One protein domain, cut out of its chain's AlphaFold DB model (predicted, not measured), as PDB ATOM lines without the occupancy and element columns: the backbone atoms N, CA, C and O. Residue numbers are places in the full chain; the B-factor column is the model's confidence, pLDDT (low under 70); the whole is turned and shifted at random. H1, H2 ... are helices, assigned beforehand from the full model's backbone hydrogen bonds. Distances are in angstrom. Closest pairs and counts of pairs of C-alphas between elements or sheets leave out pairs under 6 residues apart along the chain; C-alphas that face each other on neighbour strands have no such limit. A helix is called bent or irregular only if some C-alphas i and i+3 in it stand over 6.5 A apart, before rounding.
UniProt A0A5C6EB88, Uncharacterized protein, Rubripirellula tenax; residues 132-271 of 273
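AT A GLANCE: This is residues 132 to 271 of the 273 residues of an uncharacterized protein of Rubripirellula tenax (UniProt A0A5C6EB88). One short helix, H2, forms the core, with H3, H4, H5 and the long hairpin of H6 and H7 packed round it. H1 packs on H5 at one end of the longest axis, and the loop between H6 and H7 lies at the other end. H2 to H7 form an up-and-down bundle, each helix running against the one before it in the chain, with part aligned, part crossed packing. The printed part has 140 residues with seven named helices, H1 to H7 in order, and no named strand; the class is all helix. It is compact, with a radius of gyration of the C-alphas of 14.7 A and spans of 47 by 32 by 26 A.

IN THESE COORDINATES: H1, residues 132 to 139, begins at C-alpha 132 (-123.003, -53.270, 41.029). H2, residues 147 to 159, is 20.1 A long and irregular: C-alphas 151 and 154 are 7.3 A apart. H3 holds residues 167 to 179 and H4 residues 185 to 196. H5, residues 201 to 217, is 25.2 A long. H6, residues 220 to 240, is the longest at 31.0 A; it is neither bent nor irregular, but only just, with C-alphas 221 and 224 6.2 A apart. H7, residues 252 to 270, is 27.0 A long and ends at C-alpha 270 (-126.880, -44.860, 60.154).

HOW THE PARTS SIT: H2 is the hub, touching five helices. It touches H4 the same way at a shallow tilt of 17 degrees, with closest C-alphas of Ala 149 and Ala 187 at 5.0 A. H2 and H3 are a hairpin, with closest C-alphas of Ala 159 and Glu 169 at 6.2 A. With residues 154 to 159 alone H2 touches H6, at a steep tilt of 46 degrees; the closest C-alphas, of Met 155 and Cys 234, are 4.9 A apart. With those same residues alone it touches H7, the C-alphas of Val 158 and Glu 254 being closest at 5.6 A. With residues 150 to 153 alone H2 touches H5, at a steep tilt of 55 degrees; the closest C-alphas, of Leu 150 and Trp 207, are 6.1 A apart. H6 and H7 are a hairpin at a shallow tilt of 8 degrees, with closest C-alphas of Arg 223 and Ser 269 at 6.0 A. H1 touches H5, with closest C-alphas of Ile 133 and Glu 209 at 6.6 A, and is apart from H2, H3, H4, H6 and H7. Every O i to N i+4 pair is within hydrogen-bond range in H1, H3, H4, H5 and H7; H6 has 15 of 17, and H2 4 of 9 beside 9 of 10 O i to N i+3 pairs.

THE WHOLE: The C-alphas farthest apart, of Thr 132 and Gly 246, are 48.1 A apart. The printed part has no cut. The link from H6 to H7, 11 residues, is long. The mean pLDDT of the printed part is 84.6, with residues 241 to 250 and 270 to 271 under 70.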
ATOM      1  N   THR A 132    -123.411 -54.579  41.571       86.00
ATOM      2  CA  THR A 132    -123.003 -53.270  41.029       86.00
ATOM      3  C   THR A 132    -121.700 -52.769  41.654       86.00
ATOM      4  O   THR A 132    -120.783 -52.373  40.939       86.00
ATOM      5  N   ILE A 133    -121.569 -52.862  42.981       85.44
ATOM      6  CA  ILE A 133    -120.346 -52.465  43.697       85.44
ATOM      7  C   ILE A 133    -119.176 -53.372  43.300       85.44
ATOM      8  O   ILE A 133    -118.059 -52.904  43.089       85.44
ATOM      9  N   LEU A 134    -119.417 -54.681  43.177       85.62
ATOM     10  CA  LEU A 134    -118.383 -55.628  42.757       85.62
ATOM     11  C   LEU A 134    -117.906 -55.353  41.325       85.62
ATOM     12  O   LEU A 134    -116.704 -55.405  41.073       85.62
ATOM     13  N   GLU A 135    -118.821 -55.023  40.413       87.38
ATOM     14  CA  GLU A 135    -118.500 -54.619  39.044       87.38
ATOM     15  C   GLU A 135    -117.633 -53.359  39.011       87.38
ATOM     16  O   GLU A 135    -116.591 -53.365  38.358       87.38
ATOM     17  N   HIS A 136    -117.998 -52.319  39.766       88.06
ATOM     18  CA  HIS A 136    -117.210 -51.086  39.852       88.06
ATOM     19  C   HIS A 136    -115.798 -51.346  40.393       88.06
ATOM     20  O   HIS A 136    -114.811 -50.834  39.865       88.06
ATOM     21  N   LEU A 137    -115.671 -52.194  41.418       85.81
ATOM     22  CA  LEU A 137    -114.372 -52.563  41.981       85.81
ATOM     23  C   LEU A 137    -113.502 -53.334  40.979       85.81
ATOM     24  O   LEU A 137    -112.295 -53.098  40.910       85.81
ATOM     25  N   VAL A 138    -114.092 -54.237  40.194       87.81
ATOM     26  CA  VAL A 138    -113.374 -54.966  39.137       87.81
ATOM     27  C   VAL A 138    -112.963 -54.028  38.003       87.81
ATOM     28  O   VAL A 138    -111.827 -54.119  37.534       87.81
ATOM     29  N   ASP A 139    -113.825 -53.087  37.617       87.25
ATOM     30  CA  ASP A 139    -113.535 -52.084  36.586       87.25
ATOM     31  C   ASP A 139    -112.418 -51.122  37.010       87.25
ATOM     32  O   ASP A 139    -111.565 -50.758  36.199       87.25
ATOM     33  N   ALA A 140    -112.325 -50.813  38.305       84.06
ATOM     34  CA  ALA A 140    -111.193 -50.098  38.892       84.06
ATOM     35  C   ALA A 140    -109.915 -50.951  39.034       84.06
ATOM     36  O   ALA A 140    -108.879 -50.465  39.497       84.06
ATOM     37  N   GLY A 141    -109.957 -52.228  38.643       84.00
ATOM     38  CA  GLY A 141    -108.817 -53.142  38.654       84.00
ATOM     39  C   GLY A 141    -108.530 -53.784  40.014       84.00
ATOM     40  O   GLY A 141    -107.439 -54.340  40.209       84.00
ATOM     41  N   PHE A 142    -109.469 -53.736  40.966       86.12
ATOM     42  CA  PHE A 142    -109.322 -54.445  42.233       86.12
ATOM     43  C   PHE A 142    -109.534 -55.949  42.051       86.12
ATOM     44  O   PHE A 142    -110.394 -56.425  41.318       86.12
ATOM     45  N   LYS A 143    -108.710 -56.715  42.761       85.75
ATOM     46  CA  LYS A 143    -108.705 -58.174  42.791       85.75
ATOM     47  C   LYS A 143    -108.984 -58.630  44.222       85.75
ATOM     48  O   LYS A 143    -108.720 -57.879  45.166       85.75
ATOM     49  N   PRO A 144    -109.383 -59.894  44.432       82.19
ATOM     50  CA  PRO A 144    -109.497 -60.459  45.777       82.19
ATOM     51  C   PRO A 144    -108.204 -60.341  46.607       82.19
ATOM     52  O   PRO A 144    -108.256 -60.228  47.827       82.19
ATOM     53  N   SER A 145    -107.038 -60.332  45.946       82.75
ATOM     54  CA  SER A 145    -105.713 -60.171  46.564       82.75
ATOM     55  C   SER A 145    -105.306 -58.718  46.859       82.75
ATOM     56  O   SER A 145    -104.241 -58.476  47.433       82.75
ATOM     57  N   SER A 146    -106.099 -57.738  46.422       85.75
ATOM     58  CA  SER A 146    -105.836 -56.315  46.647       85.75
ATOM     59  C   SER A 146    -106.934 -55.597  47.417       85.75
ATOM     60  O   SER A 146    -106.661 -54.537  47.978       85.75
ATOM     61  N   ILE A 147    -108.136 -56.170  47.511       83.75
ATOM     62  CA  ILE A 147    -109.299 -55.531  48.136       83.75
ATOM     63  C   ILE A 147    -109.044 -55.112  49.590       83.75
ATOM     64  O   ILE A 147    -109.488 -54.050  50.016       83.75
ATOM     65  N   THR A 148    -108.229 -55.866  50.338       84.44
ATOM     66  CA  THR A 148    -107.877 -55.524  51.728       84.44
ATOM     67  C   THR A 148    -107.117 -54.200  51.849       84.44
ATOM     68  O   THR A 148    -107.120 -53.590  52.914       84.44
ATOM     69  N   ALA A 149    -106.478 -53.727  50.770       87.56
ATOM     70  CA  ALA A 149    -105.826 -52.421  50.757       87.56
ATOM     71  C   ALA A 149    -106.838 -51.268  50.860       87.56
ATOM     72  O   ALA A 149    -106.485 -50.219  51.394       87.56
ATOM     73  N   LEU A 150    -108.097 -51.456  50.431       88.81
ATOM     74  CA  LEU A 150    -109.133 -50.422  50.532       88.81
ATOM     75  C   LEU A 150    -109.416 -50.010  51.979       88.81
ATOM     76  O   LEU A 150    -109.733 -48.852  52.230       88.81
ATOM     77  N   ALA A 151    -109.216 -50.905  52.951       86.69
ATOM     78  CA  ALA A 151    -109.341 -50.565  54.369       86.69
ATOM     79  C   ALA A 151    -108.330 -49.490  54.828       86.69
ATOM     80  O   ALA A 151    -108.573 -48.804  55.818       86.69
ATOM     81  N   LEU A 152    -107.214 -49.325  54.107       90.06
ATOM     82  CA  LEU A 152    -106.145 -48.369  54.420       90.06
ATOM     83  C   LEU A 152    -106.301 -47.019  53.713       90.06
ATOM     84  O   LEU A 152    -105.630 -46.055  54.078       90.06
ATOM     85  N   VAL A 153    -107.183 -46.929  52.717       92.38
ATOM     86  CA  VAL A 153    -107.404 -45.717  51.918       92.38
ATOM     87  C   VAL A 153    -107.668 -44.460  52.763       92.38
ATOM     88  O   VAL A 153    -107.016 -43.450  52.492       92.38
ATOM     89  N   PRO A 154    -108.529 -44.466  53.801       92.50
ATOM     90  CA  PRO A 154    -108.788 -43.244  54.560       92.50
ATOM     91  C   PRO A 154    -107.531 -42.728  55.282       92.50
ATOM     92  O   PRO A 154    -107.308 -41.522  55.313       92.50
ATOM     93  N   MET A 155    -106.644 -43.615  55.748       91.81
ATOM     94  CA  MET A 155    -105.358 -43.211  56.332       91.81
ATOM     95  C   MET A 155    -104.424 -42.575  55.297       91.81
ATOM     96  O   MET A 155    -103.754 -41.588  55.587       91.81
ATOM     97  N   VAL A 156    -104.390 -43.125  54.079       91.94
ATOM     98  CA  VAL A 156    -103.590 -42.581  52.972       91.94
ATOM     99  C   VAL A 156    -104.053 -41.169  52.614       91.94
ATOM    100  O   VAL A 156    -103.219 -40.287  52.428       91.94
ATOM    101  N   PHE A 157    -105.364 -40.930  52.547       91.50
ATOM    102  CA  PHE A 157    -105.896 -39.594  52.274       91.50
ATOM    103  C   PHE A 157    -105.578 -38.589  53.386       91.50
ATOM    104  O   PHE A 157    -105.317 -37.427  53.082       91.50
ATOM    105  N   VAL A 158    -105.573 -39.018  54.652       90.88
ATOM    106  CA  VAL A 158    -105.155 -38.162  55.774       90.88
ATOM    107  C   VAL A 158    -103.683 -37.786  55.644       90.88
ATOM    108  O   VAL A 158    -103.372 -36.602  55.690       90.88
ATOM    109  N   ALA A 159    -102.803 -38.753  55.374       89.31
ATOM    110  CA  ALA A 159    -101.379 -38.475  55.173       89.31
ATOM    111  C   ALA A 159    -101.115 -37.553  53.967       89.31
ATOM    112  O   ALA A 159    -100.217 -36.722  53.993       89.31
ATOM    113  N   TRP A 160    -101.919 -37.639  52.903       91.50
ATOM    114  CA  TRP A 160    -101.806 -36.738  51.750       91.50
ATOM    115  C   TRP A 160    -102.525 -35.392  51.916       91.50
ATOM    116  O   TRP A 160    -102.417 -34.552  51.019       91.50
ATOM    117  N   ALA A 161    -103.229 -35.136  53.025       88.25
ATOM    118  CA  ALA A 161    -104.038 -33.924  53.193       88.25
ATOM    119  C   ALA A 161    -103.209 -32.629  53.088       88.25
ATOM    120  O   ALA A 161    -103.677 -31.617  52.557       88.25
ATOM    121  N   ASP A 162    -101.954 -32.670  53.535       84.44
ATOM    122  CA  ASP A 162    -101.013 -31.553  53.426       84.44
ATOM    123  C   ASP A 162    -100.234 -31.519  52.096       84.44
ATOM    124  O   ASP A 162     -99.487 -30.571  51.840       84.44
ATOM    125  N   GLY A 163    -100.450 -32.497  51.210       84.00
ATOM    126  CA  GLY A 163     -99.815 -32.606  49.891       84.00
ATOM    127  C   GLY A 163     -98.435 -33.273  49.898       84.00
ATOM    128  O   GLY A 163     -97.772 -33.312  48.864       84.00
ATOM    129  N   LYS A 164     -97.994 -33.790  51.047       85.81
ATOM    130  CA  LYS A 164     -96.778 -34.591  51.217       85.81
ATOM    131  C   LYS A 164     -97.008 -35.602  52.336       85.81
ATOM    132  O   LYS A 164     -97.683 -35.260  53.294       85.81
ATOM    133  N   VAL A 165     -96.398 -36.778  52.224       87.31
ATOM    134  CA  VAL A 165     -96.422 -37.817  53.263       87.31
ATOM    135  C   VAL A 165     -95.065 -37.846  53.965       87.31
ATOM    136  O   VAL A 165     -94.032 -37.950  53.296       87.31
ATOM    137  N   ASP A 166     -95.047 -37.748  55.293       86.75
ATOM    138  CA  ASP A 166     -93.830 -37.913  56.092       86.75
ATOM    139  C   ASP A 166     -93.486 -39.403  56.272       86.75
ATOM    140  O   ASP A 166     -94.341 -40.289  56.294       86.75
ATOM    141  N   SER A 167     -92.204 -39.691  56.468       87.31
ATOM    142  CA  SER A 167     -91.703 -40.987  56.917       87.31
ATOM    143  C   SER A 167     -92.415 -41.531  58.167       87.31
ATOM    144  O   SER A 167     -92.649 -42.739  58.244       87.31
ATOM    145  N   ALA A 168     -92.787 -40.669  59.121       87.00
ATOM    146  CA  ALA A 168     -93.487 -41.076  60.341       87.00
ATOM    147  C   ALA A 168     -94.932 -41.532  60.063       87.00
ATOM    148  O   ALA A 168     -95.329 -42.612  60.504       87.00
ATOM    149  N   GLU A 169     -95.686 -40.767  59.266       88.00
ATOM    150  CA  GLU A 169     -97.023 -41.144  58.772       88.00
ATOM    151  C   GLU A 169     -96.964 -42.433  57.957       88.00
ATOM    152  O   GLU A 169     -97.746 -43.361  58.173       88.00
ATOM    153  N   GLN A 170     -95.991 -42.527  57.047       90.25
ATOM    154  CA  GLN A 170     -95.800 -43.708  56.218       90.25
ATOM    155  C   GLN A 170     -95.569 -44.956  57.082       90.25
ATOM    156  O   GLN A 170     -96.135 -46.016  56.810       90.25
ATOM    157  N   GLN A 171     -94.749 -44.843  58.129       89.00
ATOM    158  CA  GLN A 171     -94.482 -45.947  59.045       89.00
ATOM    159  C   GLN A 171     -95.715 -46.315  59.881       89.00
ATOM    160  O   GLN A 171     -95.957 -47.506  60.085       89.00
ATOM    161  N   ALA A 172     -96.508 -45.333  60.318       89.88
ATOM    162  CA  ALA A 172     -97.766 -45.573  61.025       89.88
ATOM    163  C   ALA A 172     -98.755 -46.364  60.151       89.88
ATOM    164  O   ALA A 172     -99.250 -47.408  60.573       89.88
ATOM    165  N   ILE A 173     -98.933 -45.962  58.887       90.56
ATOM    166  CA  ILE A 173     -99.795 -46.669  57.924       90.56
ATOM    167  C   ILE A 173     -99.304 -48.103  57.682       90.56
ATOM    168  O   ILE A 173    -100.096 -49.044  57.618       90.56
ATOM    169  N   LEU A 174     -97.989 -48.300  57.553       89.38
ATOM    170  CA  LEU A 174     -97.416 -49.636  57.372       89.38
ATOM    171  C   LEU A 174     -97.579 -50.520  58.617       89.38
ATOM    172  O   LEU A 174     -97.741 -51.732  58.468       89.38
ATOM    173  N   SER A 175     -97.548 -49.941  59.818       87.69
ATOM    174  CA  SER A 175     -97.834 -50.656  61.066       87.69
ATOM    175  C   SER A 175     -99.296 -51.097  61.119       87.69
ATOM    176  O   SER A 175     -99.583 -52.271  61.359       87.69
ATOM    177  N   ASP A 176    -100.223 -50.199  60.794       86.00
ATOM    178  CA  ASP A 176    -101.656 -50.503  60.759       86.00
ATOM    179  C   ASP A 176    -101.999 -51.552  59.696       86.00
ATOM    180  O   ASP A 176    -102.804 -52.451  59.945       86.00
ATOM    181  N   ALA A 177    -101.313 -51.538  58.550       87.06
ATOM    182  CA  ALA A 177    -101.432 -52.589  57.540       87.06
ATOM    183  C   ALA A 177    -101.086 -53.987  58.090       87.06
ATOM    184  O   ALA A 177    -101.714 -54.977  57.704       87.06
ATOM    185  N   LEU A 178    -100.117 -54.091  59.008       85.31
ATOM    186  CA  LEU A 178     -99.782 -55.358  59.667       85.31
ATOM    187  C   LEU A 178    -100.876 -55.787  60.649       85.31
ATOM    188  O   LEU A 178    -101.227 -56.970  60.681       85.31
ATOM    189  N   HIS A 179    -101.441 -54.842  61.407       82.31
ATOM    190  CA  HIS A 179    -102.540 -55.101  62.341       82.31
ATOM    191  C   HIS A 179    -103.818 -55.552  61.630       82.31
ATOM    192  O   HIS A 179    -104.441 -56.526  62.051       82.31
ATOM    193  N   LEU A 180    -104.155 -54.917  60.507       78.31
ATOM    194  CA  LEU A 180    -105.290 -55.272  59.650       78.31
ATOM    195  C   LEU A 180    -105.036 -56.519  58.787       78.31
ATOM    196  O   LEU A 180    -105.856 -56.872  57.946       78.31
ATOM    197  N   GLN A 181    -103.905 -57.204  58.995       78.44
ATOM    198  CA  GLN A 181    -103.523 -58.422  58.284       78.44
ATOM    199  C   GLN A 181    -103.498 -58.266  56.755       78.44
ATOM    200  O   GLN A 181    -103.722 -59.233  56.023       78.44
ATOM    201  N   VAL A 182    -103.121 -57.084  56.259       79.38
ATOM    202  CA  VAL A 182    -102.874 -56.826  54.833       79.38
ATOM    203  C   VAL A 182    -101.557 -57.499  54.426       79.38
ATOM    204  O   VAL A 182    -100.492 -56.889  54.309       79.38
ATOM    205  N   ARG A 183    -101.610 -58.827  54.288       75.38
ATOM    206  CA  ARG A 183    -100.447 -59.699  54.054       75.38
ATOM    207  C   ARG A 183    -100.182 -59.948  52.577       75.38
ATOM    208  O   ARG A 183     -99.053 -60.273  52.215       75.38
ATOM    209  N   GLN A 184    -101.207 -59.801  51.745       82.44
ATOM    210  CA  GLN A 184    -101.139 -60.098  50.320       82.44
ATOM    211  C   GLN A 184    -100.119 -59.169  49.632       82.44
ATOM    212  O   GLN A 184    -100.100 -57.963  49.904       82.44
ATOM    213  N   PRO A 185     -99.246 -59.709  48.761       83.88
ATOM    214  CA  PRO A 185     -98.201 -58.920  48.113       83.88
ATOM    215  C   PRO A 185     -98.791 -57.813  47.234       83.88
ATOM    216  O   PRO A 185     -98.281 -56.693  47.263       83.88
ATOM    217  N   ASP A 186     -99.897 -58.094  46.540       84.31
ATOM    218  CA  ASP A 186    -100.585 -57.142  45.663       84.31
ATOM    219  C   ASP A 186    -101.153 -55.959  46.456       84.31
ATOM    220  O   ASP A 186    -100.883 -54.804  46.125       84.31
ATOM    221  N   ALA A 187    -101.857 -56.226  47.562       85.38
ATOM    222  CA  ALA A 187    -102.358 -55.189  48.463       85.38
ATOM    223  C   ALA A 187    -101.229 -54.291  49.007       85.38
ATOM    224  O   ALA A 187    -101.345 -53.065  49.034       85.38
ATOM    225  N   ARG A 188    -100.091 -54.887  49.391       86.19
ATOM    226  CA  ARG A 188     -98.915 -54.136  49.869       86.19
ATOM    227  C   ARG A 188     -98.240 -53.331  48.760       86.19
ATOM    228  O   ARG A 188     -97.696 -52.263  49.039       86.19
ATOM    229  N   ALA A 189     -98.219 -53.845  47.532       88.06
ATOM    230  CA  ALA A 189     -97.673 -53.139  46.380       88.06
ATOM    231  C   ALA A 189     -98.522 -51.906  46.041       88.06
ATOM    232  O   ALA A 189     -97.959 -50.823  45.888       88.06
ATOM    233  N   LEU A 190     -99.853 -52.038  46.031       88.69
ATOM    234  CA  LEU A 190    -100.772 -50.911  45.835       88.69
ATOM    235  C   LEU A 190    -100.619 -49.849  46.919       88.69
ATOM    236  O   LEU A 190    -100.460 -48.676  46.596       88.69
ATOM    237  N   LEU A 191    -100.557 -50.262  48.186       89.62
ATOM    238  CA  LEU A 191    -100.332 -49.335  49.292       89.62
ATOM    239  C   LEU A 191     -99.041 -48.529  49.101       89.62
ATOM    240  O   LEU A 191     -99.033 -47.313  49.254       89.62
ATOM    241  N   LYS A 192     -97.940 -49.187  48.719       89.69
ATOM    242  CA  LYS A 192     -96.675 -48.495  48.429       89.69
ATOM    243  C   LYS A 192     -96.801 -47.515  47.265       89.69
ATOM    244  O   LYS A 192     -96.139 -46.483  47.290       89.69
ATOM    245  N   THR A 193     -97.606 -47.829  46.253       91.19
ATOM    246  CA  THR A 193     -97.879 -46.914  45.140       91.19
ATOM    247  C   THR A 193     -98.631 -45.677  45.623       91.19
ATOM    248  O   THR A 193     -98.217 -44.570  45.286       91.19
ATOM    249  N   TRP A 194     -99.655 -45.843  46.462       91.25
ATOM    250  CA  TRP A 194    -100.419 -44.729  47.035       91.25
ATOM    251  C   TRP A 194     -99.630 -43.890  48.044       91.25
ATOM    252  O   TRP A 194     -99.903 -42.712  48.216       91.25
ATOM    253  N   LEU A 195     -98.635 -44.465  48.718       89.44
ATOM    254  CA  LEU A 195     -97.745 -43.700  49.600       89.44
ATOM    255  C   LEU A 195     -96.699 -42.892  48.816       89.44
ATOM    256  O   LEU A 195     -96.183 -41.903  49.321       89.44
ATOM    257  N   LYS A 196     -96.377 -43.305  47.585       89.69
ATOM    258  CA  LYS A 196     -95.433 -42.594  46.709       89.69
ATOM    259  C   LYS A 196     -96.096 -41.515  45.865       89.69
ATOM    260  O   LYS A 196     -95.472 -40.491  45.610       89.69
ATOM    261  N   ASN A 197     -97.316 -41.768  45.403       88.88
ATOM    262  CA  ASN A 197     -98.065 -40.866  44.539       88.88
ATOM    263  C   ASN A 197     -99.413 -40.545  45.182       88.88
ATOM    264  O   ASN A 197    -100.053 -41.470  45.688       88.88
ATOM    265  N   PRO A 198     -99.873 -39.286  45.115       86.69
ATOM    266  CA  PRO A 198    -101.174 -38.924  45.650       86.69
ATOM    267  C   PRO A 198    -102.274 -39.737  44.949       86.69
ATOM    268  O   PRO A 198    -102.256 -39.853  43.717       86.69
ATOM    269  N   PRO A 199    -103.219 -40.322  45.703       86.81
ATOM    270  CA  PRO A 199    -104.351 -41.014  45.106       86.81
ATOM    271  C   PRO A 199    -105.278 -40.021  44.393       86.81
ATOM    272  O   PRO A 199    -105.461 -38.892  44.847       86.81
ATOM    273  N   GLY A 200    -105.877 -40.449  43.280       85.38
ATOM    274  CA  GLY A 200    -106.917 -39.674  42.601       85.38
ATOM    275  C   GLY A 200    -108.249 -39.708  43.356       85.38
ATOM    276  O   GLY A 200    -108.509 -40.635  44.125       85.38
ATOM    277  N   ASP A 201    -109.121 -38.733  43.085       85.31
ATOM    278  CA  ASP A 201    -110.457 -38.639  43.701       85.31
ATOM    279  C   ASP A 201    -111.333 -39.867  43.419       85.31
ATOM    280  O   ASP A 201    -112.191 -40.228  44.220       85.31
ATOM    281  N   GLU A 202    -111.082 -40.564  42.315       87.38
ATOM    282  CA  GLU A 202    -111.766 -41.805  41.967       87.38
ATOM    283  C   GLU A 202    -111.570 -42.896  43.036       87.38
ATOM    284  O   GLU A 202    -112.499 -43.641  43.348       87.38
ATOM    285  N   LEU A 203    -110.397 -42.953  43.682       88.44
ATOM    286  CA  LEU A 203    -110.142 -43.903  44.770       88.44
ATOM    287  C   LEU A 203    -111.032 -43.623  45.988       88.44
ATOM    288  O   LEU A 203    -111.419 -44.555  46.692       88.44
ATOM    289  N   TRP A 204    -111.376 -42.354  46.233       89.69
ATOM    290  CA  TRP A 204    -112.300 -41.985  47.302       89.69
ATOM    291  C   TRP A 204    -113.699 -42.542  47.040       89.69
ATOM    292  O   TRP A 204    -114.306 -43.090  47.956       89.69
ATOM    293  N   SER A 205    -114.195 -42.433  45.805       89.75
ATOM    294  CA  SER A 205    -115.509 -42.967  45.420       89.75
ATOM    295  C   SER A 205    -115.572 -44.484  45.594       89.75
ATOM    296  O   SER A 205    -116.468 -44.985  46.268       89.75
ATOM    297  N   HIS A 206    -114.560 -45.208  45.108       88.81
ATOM    298  CA  HIS A 206    -114.471 -46.661  45.285       88.81
ATOM    299  C   HIS A 206    -114.389 -47.067  46.759       88.81
ATOM    300  O   HIS A 206    -115.012 -48.041  47.180       88.81
ATOM    301  N   TRP A 207    -113.645 -46.312  47.571       91.62
ATOM    302  CA  TRP A 207    -113.605 -46.544  49.010       91.62
ATOM    303  C   TRP A 207    -114.952 -46.259  49.683       91.62
ATOM    304  O   TRP A 207    -115.353 -47.016  50.563       91.62
ATOM    305  N   ALA A 208    -115.664 -45.207  49.277       89.31
ATOM    306  CA  ALA A 208    -116.977 -44.871  49.810       89.31
ATOM    307  C   ALA A 208    -117.991 -45.996  49.543       89.31
ATOM    308  O   ALA A 208    -118.648 -46.448  50.484       89.31
ATOM    309  N   GLU A 209    -118.050 -46.504  48.311       88.00
ATOM    310  CA  GLU A 209    -118.893 -47.648  47.928       88.00
ATOM    311  C   GLU A 209    -118.507 -48.916  48.699       88.00
ATOM    312  O   GLU A 209    -119.354 -49.561  49.319       88.00
ATOM    313  N   TYR A 210    -117.208 -49.225  48.764       88.19
ATOM    314  CA  TYR A 210    -116.693 -50.349  49.544       88.19
ATOM    315  C   TYR A 210    -117.059 -50.238  51.031       88.19
ATOM    316  O   TYR A 210    -117.497 -51.212  51.642       88.19
ATOM    317  N   SER A 211    -116.905 -49.054  51.628       87.81
ATOM    318  CA  SER A 211    -117.229 -48.826  53.036       87.81
ATOM    319  C   SER A 211    -118.718 -49.043  53.300       87.81
ATOM    320  O   SER A 211    -119.070 -49.690  54.280       87.81
ATOM    321  N   LEU A 212    -119.595 -48.605  52.397       88.00
ATOM    322  CA  LEU A 212    -121.026 -48.851  52.519       88.00
ATOM    323  C   LEU A 212    -121.335 -50.355  52.475       88.00
ATOM    324  O   LEU A 212    -122.014 -50.858  53.372       88.00
ATOM    325  N   ALA A 213    -120.767 -51.084  51.510       86.06
ATOM    326  CA  ALA A 213    -120.946 -52.532  51.382       86.06
ATOM    327  C   ALA A 213    -120.486 -53.295  52.638       86.06
ATOM    328  O   ALA A 213    -121.210 -54.146  53.159       86.06
ATOM    329  N   VAL A 214    -119.311 -52.950  53.180       86.00
ATOM    330  CA  VAL A 214    -118.784 -53.556  54.415       86.00
ATOM    331  C   VAL A 214    -119.729 -53.324  55.593       86.00
ATOM    332  O   VAL A 214    -120.011 -54.251  56.353       86.00
ATOM    333  N   PHE A 215    -120.229 -52.098  55.760       85.94
ATOM    334  CA  PHE A 215    -121.132 -51.774  56.862       85.94
ATOM    335  C   PHE A 215    -122.491 -52.468  56.711       85.94
ATOM    336  O   PHE A 215    -123.044 -52.904  57.719       85.94
ATOM    337  N   HIS A 216    -122.998 -52.653  55.489       85.00
ATOM    338  CA  HIS A 216    -124.242 -53.386  55.245       85.00
ATOM    339  C   HIS A 216    -124.172 -54.850  55.689       85.00
ATOM    340  O   HIS A 216    -125.114 -55.339  56.313       85.00
ATOM    341  N   VAL A 217    -123.052 -55.529  55.429       84.50
ATOM    342  CA  VAL A 217    -122.861 -56.943  55.805       84.50
ATOM    343  C   VAL A 217    -122.576 -57.114  57.304       84.50
ATOM    344  O   VAL A 217    -122.807 -58.183  57.872       84.50
ATOM    345  N   LEU A 218    -122.098 -56.067  57.984       83.81
ATOM    346  CA  LEU A 218    -121.792 -56.124  59.412       83.81
ATOM    347  C   LEU A 218    -123.032 -55.912  60.303       83.81
ATOM    348  O   LEU A 218    -123.822 -54.995  60.053       83.81
ATOM    349  N   PRO A 219    -123.157 -56.681  61.408       84.94
ATOM    350  CA  PRO A 219    -124.142 -56.423  62.460       84.94
ATOM    351  C   PRO A 219    -124.002 -55.015  63.044       84.94
ATOM    352  O   PRO A 219    -122.881 -54.509  63.169       84.94
ATOM    353  N   LEU A 220    -125.124 -54.409  63.443       81.25
ATOM    354  CA  LEU A 220    -125.196 -53.022  63.916       81.25
ATOM    355  C   LEU A 220    -124.205 -52.743  65.060       81.25
ATOM    356  O   LEU A 220    -123.521 -51.723  65.052       81.25
ATOM    357  N   GLU A 221    -124.033 -53.695  65.978       82.25
ATOM    358  CA  GLU A 221    -123.130 -53.584  67.131       82.25
ATOM    359  C   GLU A 221    -121.654 -53.502  66.711       82.25
ATOM    360  O   GLU A 221    -120.823 -52.887  67.382       82.25
ATOM    361  N   ARG A 222    -121.304 -54.121  65.576       85.38
ATOM    362  CA  ARG A 222    -119.937 -54.114  65.038       85.38
ATOM    363  C   ARG A 222    -119.656 -52.902  64.156       85.38
ATOM    364  O   ARG A 222    -118.487 -52.548  64.003       85.38
ATOM    365  N   ARG A 223    -120.687 -52.250  63.609       87.81
ATOM    366  CA  ARG A 223    -120.537 -51.056  62.759       87.81
ATOM    367  C   ARG A 223    -119.882 -49.909  63.520       87.81
ATOM    368  O   ARG A 223    -118.941 -49.306  63.015       87.81
ATOM    369  N   GLU A 224    -120.332 -49.643  64.744       86.19
ATOM    370  CA  GLU A 224    -119.749 -48.578  65.570       86.19
ATOM    371  C   GLU A 224    -118.296 -48.871  65.936       86.19
ATOM    372  O   GLU A 224    -117.433 -48.011  65.784       86.19
ATOM    373  N   THR A 225    -118.010 -50.118  66.319       88.25
ATOM    374  CA  THR A 225    -116.647 -50.550  66.650       88.25
ATOM    375  C   THR A 225    -115.707 -50.384  65.453       88.25
ATOM    376  O   THR A 225    -114.599 -49.870  65.604       88.25
ATOM    377  N   LEU A 226    -116.146 -50.776  64.251       87.94
ATOM    378  CA  LEU A 226    -115.355 -50.620  63.030       87.94
ATOM    379  C   LEU A 226    -115.137 -49.144  62.676       87.94
ATOM    380  O   LEU A 226    -114.016 -48.752  62.355       87.94
ATOM    381  N   ARG A 227    -116.190 -48.320  62.749       89.94
ATOM    382  CA  ARG A 227    -116.096 -46.868  62.541       89.94
ATOM    383  C   ARG A 227    -115.040 -46.267  63.464       89.94
ATOM    384  O   ARG A 227    -114.134 -45.584  62.991       89.94
ATOM    385  N   ASP A 228    -115.147 -46.541  64.760       89.25
ATOM    386  CA  ASP A 228    -114.264 -45.973  65.775       89.25
ATOM    387  C   ASP A 228    -112.821 -46.455  65.588       89.25
ATOM    388  O   ASP A 228    -111.881 -45.681  65.767       89.25
ATOM    389  N   GLN A 229    -112.634 -47.703  65.148       89.81
ATOM    390  CA  GLN A 229    -111.322 -48.230  64.784       89.81
ATOM    391  C   GLN A 229    -110.710 -47.480  63.593       89.81
ATOM    392  O   GLN A 229    -109.557 -47.063  63.681       89.81
ATOM    393  N   ILE A 230    -111.461 -47.267  62.505       90.50
ATOM    394  CA  ILE A 230    -110.964 -46.549  61.317       90.50
ATOM    395  C   ILE A 230    -110.598 -45.106  61.679       90.50
ATOM    396  O   ILE A 230    -109.514 -44.637  61.329       90.50
ATOM    397  N   VAL A 231    -111.472 -44.410  62.412       91.00
ATOM    398  CA  VAL A 231    -111.228 -43.028  62.853       91.00
ATOM    399  C   VAL A 231    -110.005 -42.961  63.769       91.00
ATOM    400  O   VAL A 231    -109.154 -42.090  63.594       91.00
ATOM    401  N   ARG A 232    -109.860 -43.904  64.710       90.81
ATOM    402  CA  ARG A 232    -108.679 -43.989  65.578       90.81
ATOM    403  C   ARG A 232    -107.395 -44.183  64.770       90.81
ATOM    404  O   ARG A 232    -106.444 -43.452  65.015       90.81
ATOM    405  N   SER A 233    -107.372 -45.110  63.814       88.88
ATOM    406  CA  SER A 233    -106.215 -45.318  62.930       88.88
ATOM    407  C   SER A 233    -105.848 -44.049  62.158       88.88
ATOM    408  O   SER A 233    -104.682 -43.667  62.103       88.88
ATOM    409  N   CYS A 234    -106.840 -43.332  61.629       90.06
ATOM    410  CA  CYS A 234    -106.601 -42.072  60.925       90.06
ATOM    411  C   CYS A 234    -106.015 -40.984  61.845       90.06
ATOM    412  O   CYS A 234    -105.103 -40.269  61.435       90.06
ATOM    413  N   ASN A 235    -106.485 -40.890  63.094       88.88
ATOM    414  CA  ASN A 235    -105.925 -39.964  64.084       88.88
ATOM    415  C   ASN A 235    -104.474 -40.308  64.441       88.88
ATOM    416  O   ASN A 235    -103.638 -39.413  64.487       88.88
ATOM    417  N   VAL A 236    -104.156 -41.592  64.632       88.38
ATOM    418  CA  VAL A 236    -102.779 -42.040  64.913       88.38
ATOM    419  C   VAL A 236    -101.827 -41.634  63.788       88.38
ATOM    420  O   VAL A 236    -100.711 -41.196  64.059       88.38
ATOM    421  N   VAL A 237    -102.265 -41.735  62.530       88.00
ATOM    422  CA  VAL A 237    -101.466 -41.314  61.370       88.00
ATOM    423  C   VAL A 237    -101.240 -39.800  61.367       88.00
ATOM    424  O   VAL A 237    -100.094 -39.381  61.245       88.00
ATOM    425  N   ALA A 238    -102.286 -38.994  61.577       86.62
ATOM    426  CA  ALA A 238    -102.157 -37.533  61.652       86.62
ATOM    427  C   ALA A 238    -101.269 -37.075  62.830       86.62
ATOM    428  O   ALA A 238    -100.526 -36.099  62.742       86.62
ATOM    429  N   GLU A 239    -101.313 -37.782  63.960       84.81
ATOM    430  CA  GLU A 239    -100.493 -37.467  65.133       84.81
ATOM    431  C   GLU A 239     -99.023 -37.886  64.968       84.81
ATOM    432  O   GLU A 239     -98.142 -37.262  65.568       84.81
ATOM    433  N   ALA A 240     -98.730 -38.891  64.131       83.56
ATOM    434  CA  ALA A 240     -97.384 -39.442  63.953       83.56
ATOM    435  C   ALA A 240     -96.361 -38.407  63.451       83.56
ATOM    436  O   ALA A 240     -95.186 -38.470  63.814       83.56
ATOM    437  N   SER A 241     -96.803 -37.439  62.647       68.31
ATOM    438  CA  SER A 241     -95.959 -36.388  62.060       68.31
ATOM    439  C   SER A 241     -95.998 -35.064  62.828       68.31
ATOM    440  O   SER A 241     -95.200 -34.159  62.567       68.31
ATOM    441  N   GLY A 242     -96.837 -34.957  63.868       62.12
ATOM    442  CA  GLY A 242     -97.004 -33.751  64.693       62.12
ATOM    443  C   GLY A 242     -95.749 -33.279  65.451       62.12
ATOM    444  O   GLY A 242     -95.840 -32.405  66.313       62.12
ATOM    445  N   GLY A 243     -94.568 -33.838  65.171       54.34
ATOM    446  CA  GLY A 243     -93.379 -33.748  66.008       54.34
ATOM    447  C   GLY A 243     -92.081 -33.241  65.377       54.34
ATOM    448  O   GLY A 243     -91.113 -33.139  66.122       54.34
ATOM    449  N   HIS A 244     -91.988 -32.888  64.086       45.59
ATOM    450  CA  HIS A 244     -90.668 -32.524  63.519       45.59
ATOM    451  C   HIS A 244     -90.293 -31.025  63.600       45.59
ATOM    452  O   HIS A 244     -89.143 -30.667  63.366       45.59
ATOM    453  N   PHE A 245     -91.222 -30.133  63.983       51.56
ATOM    454  CA  PHE A 245     -90.960 -28.681  64.101       51.56
ATOM    455  C   PHE A 245     -91.662 -27.998  65.295       51.56
ATOM    456  O   PHE A 245     -92.175 -26.883  65.192       51.56
ATOM    457  N   GLY A 246     -91.703 -28.656  66.460       42.94
ATOM    458  CA  GLY A 246     -92.013 -27.992  67.741       42.94
ATOM    459  C   GLY A 246     -93.417 -27.379  67.890       42.94
ATOM    460  O   GLY A 246     -93.629 -26.554  68.777       42.94
ATOM    461  N   ARG A 247     -94.391 -27.760  67.055       47.22
ATOM    462  CA  ARG A 247     -95.806 -27.380  67.204       47.22
ATOM    463  C   ARG A 247     -96.683 -28.617  67.030       47.22
ATOM    464  O   ARG A 247     -97.121 -28.916  65.930       47.22
ATOM    465  N   GLY A 248     -96.922 -29.312  68.140       54.84
ATOM    466  CA  GLY A 248     -97.762 -30.509  68.233       54.84
ATOM    467  C   GLY A 248     -99.240 -30.250  67.973       54.84
ATOM    468  O   GLY A 248    -100.038 -30.233  68.908       54.84
ATOM    469  N   LYS A 249     -99.611 -30.032  66.712       60.28
ATOM    470  CA  LYS A 249    -101.004 -30.024  66.264       60.28
ATOM    471  C   LYS A 249    -101.085 -30.637  64.872       60.28
ATOM    472  O   LYS A 249    -100.402 -30.159  63.973       60.28
ATOM    473  N   THR A 250    -101.970 -31.620  64.717       68.19
ATOM    474  CA  THR A 250    -102.514 -32.040  63.418       68.19
ATOM    475  C   THR A 250    -102.880 -30.794  62.601       68.19
ATOM    476  O   THR A 250    -103.523 -29.874  63.140       68.19
ATOM    477  N   SER A 251    -102.478 -30.751  61.338       78.38
ATOM    478  CA  SER A 251    -102.725 -29.641  60.420       78.38
ATOM    479  C   SER A 251    -104.222 -29.359  60.268       78.38
ATOM    480  O   SER A 251    -105.078 -30.230  60.434       78.38
ATOM    481  N   ALA A 252    -104.569 -28.114  59.932       83.56
ATOM    482  CA  ALA A 252    -105.955 -27.751  59.642       83.56
ATOM    483  C   ALA A 252    -106.526 -28.572  58.469       83.56
ATOM    484  O   ALA A 252    -107.709 -28.896  58.485       83.56
ATOM    485  N   LYS A 253    -105.695 -28.945  57.483       86.12
ATOM    486  CA  LYS A 253    -106.135 -29.754  56.335       86.12
ATOM    487  C   LYS A 253    -106.382 -31.213  56.715       86.12
ATOM    488  O   LYS A 253    -107.385 -31.779  56.293       86.12
ATOM    489  N   GLU A 254    -105.524 -31.793  57.554       86.19
ATOM    490  CA  GLU A 254    -105.719 -33.146  58.094       86.19
ATOM    491  C   GLU A 254    -107.026 -33.242  58.877       86.19
ATOM    492  O   GLU A 254    -107.795 -34.176  58.675       86.19
ATOM    493  N   LYS A 255    -107.336 -32.234  59.704       86.94
ATOM    494  CA  LYS A 255    -108.608 -32.171  60.440       86.94
ATOM    495  C   LYS A 255    -109.820 -32.156  59.518       86.94
ATOM    496  O   LYS A 255    -110.754 -32.915  59.745       86.94
ATOM    497  N   VAL A 256    -109.789 -31.351  58.456       90.62
ATOM    498  CA  VAL A 256    -110.868 -31.325  57.454       90.62
ATOM    499  C   VAL A 256    -111.029 -32.695  56.785       90.62
ATOM    500  O   VAL A 256    -112.152 -33.139  56.542       90.62
ATOM    501  N   MET A 257    -109.923 -33.394  56.513       91.12
ATOM    502  CA  MET A 257    -109.975 -34.733  55.927       91.12
ATOM    503  C   MET A 257    -110.529 -35.778  56.907       91.12
ATOM    504  O   MET A 257    -111.360 -36.600  56.518       91.12
ATOM    505  N   LEU A 258    -110.140 -35.710  58.181       91.25
ATOM    506  CA  LEU A 258    -110.682 -36.545  59.255       91.25
ATOM    507  C   LEU A 258    -112.192 -36.333  59.424       91.25
ATOM    508  O   LEU A 258    -112.942 -37.305  59.442       91.25
ATOM    509  N   GLU A 259    -112.651 -35.080  59.457       92.62
ATOM    510  CA  GLU A 259    -114.078 -34.738  59.525       92.62
ATOM    511  C   GLU A 259    -114.851 -35.288  58.317       92.62
ATOM    512  O   GLU A 259    -115.959 -35.813  58.461       92.62
ATOM    513  N   ARG A 260    -114.261 -35.226  57.115       93.12
ATOM    514  CA  ARG A 260    -114.847 -35.809  55.900       93.12
ATOM    515  C   ARG A 260    -114.990 -37.331  56.010       93.12
ATOM    516  O   ARG A 260    -116.043 -37.857  55.649       93.12
ATOM    517  N   ILE A 261    -113.966 -38.027  56.506       92.50
ATOM    518  CA  ILE A 261    -113.991 -39.485  56.726       92.50
ATOM    519  C   ILE A 261    -115.042 -39.847  57.772       92.50
ATOM    520  O   ILE A 261    -115.861 -40.736  57.546       92.50
ATOM    521  N   GLU A 262    -115.065 -39.137  58.896       91.56
ATOM    522  CA  GLU A 262    -116.022 -39.379  59.968       91.56
ATOM    523  C   GLU A 262    -117.462 -39.180  59.483       91.56
ATOM    524  O   GLU A 262    -118.328 -40.018  59.745       91.56
ATOM    525  N   LYS A 263    -117.721 -38.114  58.717       92.31
ATOM    526  CA  LYS A 263    -119.031 -37.860  58.112       92.31
ATOM    527  C   LYS A 263    -119.461 -39.005  57.192       92.31
ATOM    528  O   LYS A 263    -120.604 -39.448  57.302       92.31
ATOM    529  N   GLN A 264    -118.564 -39.498  56.335       91.25
ATOM    530  CA  GLN A 264    -118.847 -40.629  55.449       91.25
ATOM    531  C   GLN A 264    -119.192 -41.889  56.252       91.25
ATOM    532  O   GLN A 264    -120.230 -42.506  56.033       91.25
ATOM    533  N   LEU A 265    -118.366 -42.246  57.239       89.38
ATOM    534  CA  LEU A 265    -118.585 -43.450  58.044       89.38
ATOM    535  C   LEU A 265    -119.858 -43.359  58.895       89.38
ATOM    536  O   LEU A 265    -120.548 -44.361  59.081       89.38
ATOM    537  N   ARG A 266    -120.207 -42.164  59.386       87.81
ATOM    538  CA  ARG A 266    -121.481 -41.926  60.079       87.81
ATOM    539  C   ARG A 266    -122.664 -42.211  59.157       87.81
ATOM    540  O   ARG A 266    -123.574 -42.923  59.573       87.81
ATOM    541  N   GLN A 267    -122.623 -41.731  57.914       86.81
ATOM    542  CA  GLN A 267    -123.665 -42.007  56.919       86.81
ATOM    543  C   GLN A 267    -123.803 -43.511  56.644       86.81
ATOM    544  O   GLN A 267    -124.917 -44.026  56.667       86.81
ATOM    545  N   CYS A 268    -122.688 -44.235  56.500       82.94
ATOM    546  CA  CYS A 268    -122.703 -45.692  56.324       82.94
ATOM    547  C   CYS A 268    -123.242 -46.440  57.558       82.94
ATOM    548  O   CYS A 268    -123.918 -47.454  57.417       82.94
ATOM    549  N   SER A 269    -122.968 -45.951  58.774       72.31
ATOM    550  CA  SER A 269    -123.426 -46.597  60.015       72.31
ATOM    551  C   SER A 269    -124.916 -46.401  60.309       72.31
ATOM    552  O   SER A 269    -125.528 -47.280  60.910       72.31
ATOM    553  N   VAL A 270    -125.488 -45.270  59.878       68.44
ATOM    554  CA  VAL A 270    -126.880 -44.860  60.154       68.44
ATOM    555  C   VAL A 270    -127.840 -45.283  59.040       68.44
ATOM    556  O   VAL A 270    -129.047 -45.142  59.210       68.44
ATOM    557  N   SER A 271    -127.340 -45.816  57.918       58.09
ATOM    558  CA  SER A 271    -128.172 -46.343  56.830       58.09
ATOM    559  C   SER A 271    -128.926 -47.608  57.275       58.09
ATOM    560  O   SER A 271    -128.568 -48.742  56.966       58.09
TER     561      SER A 271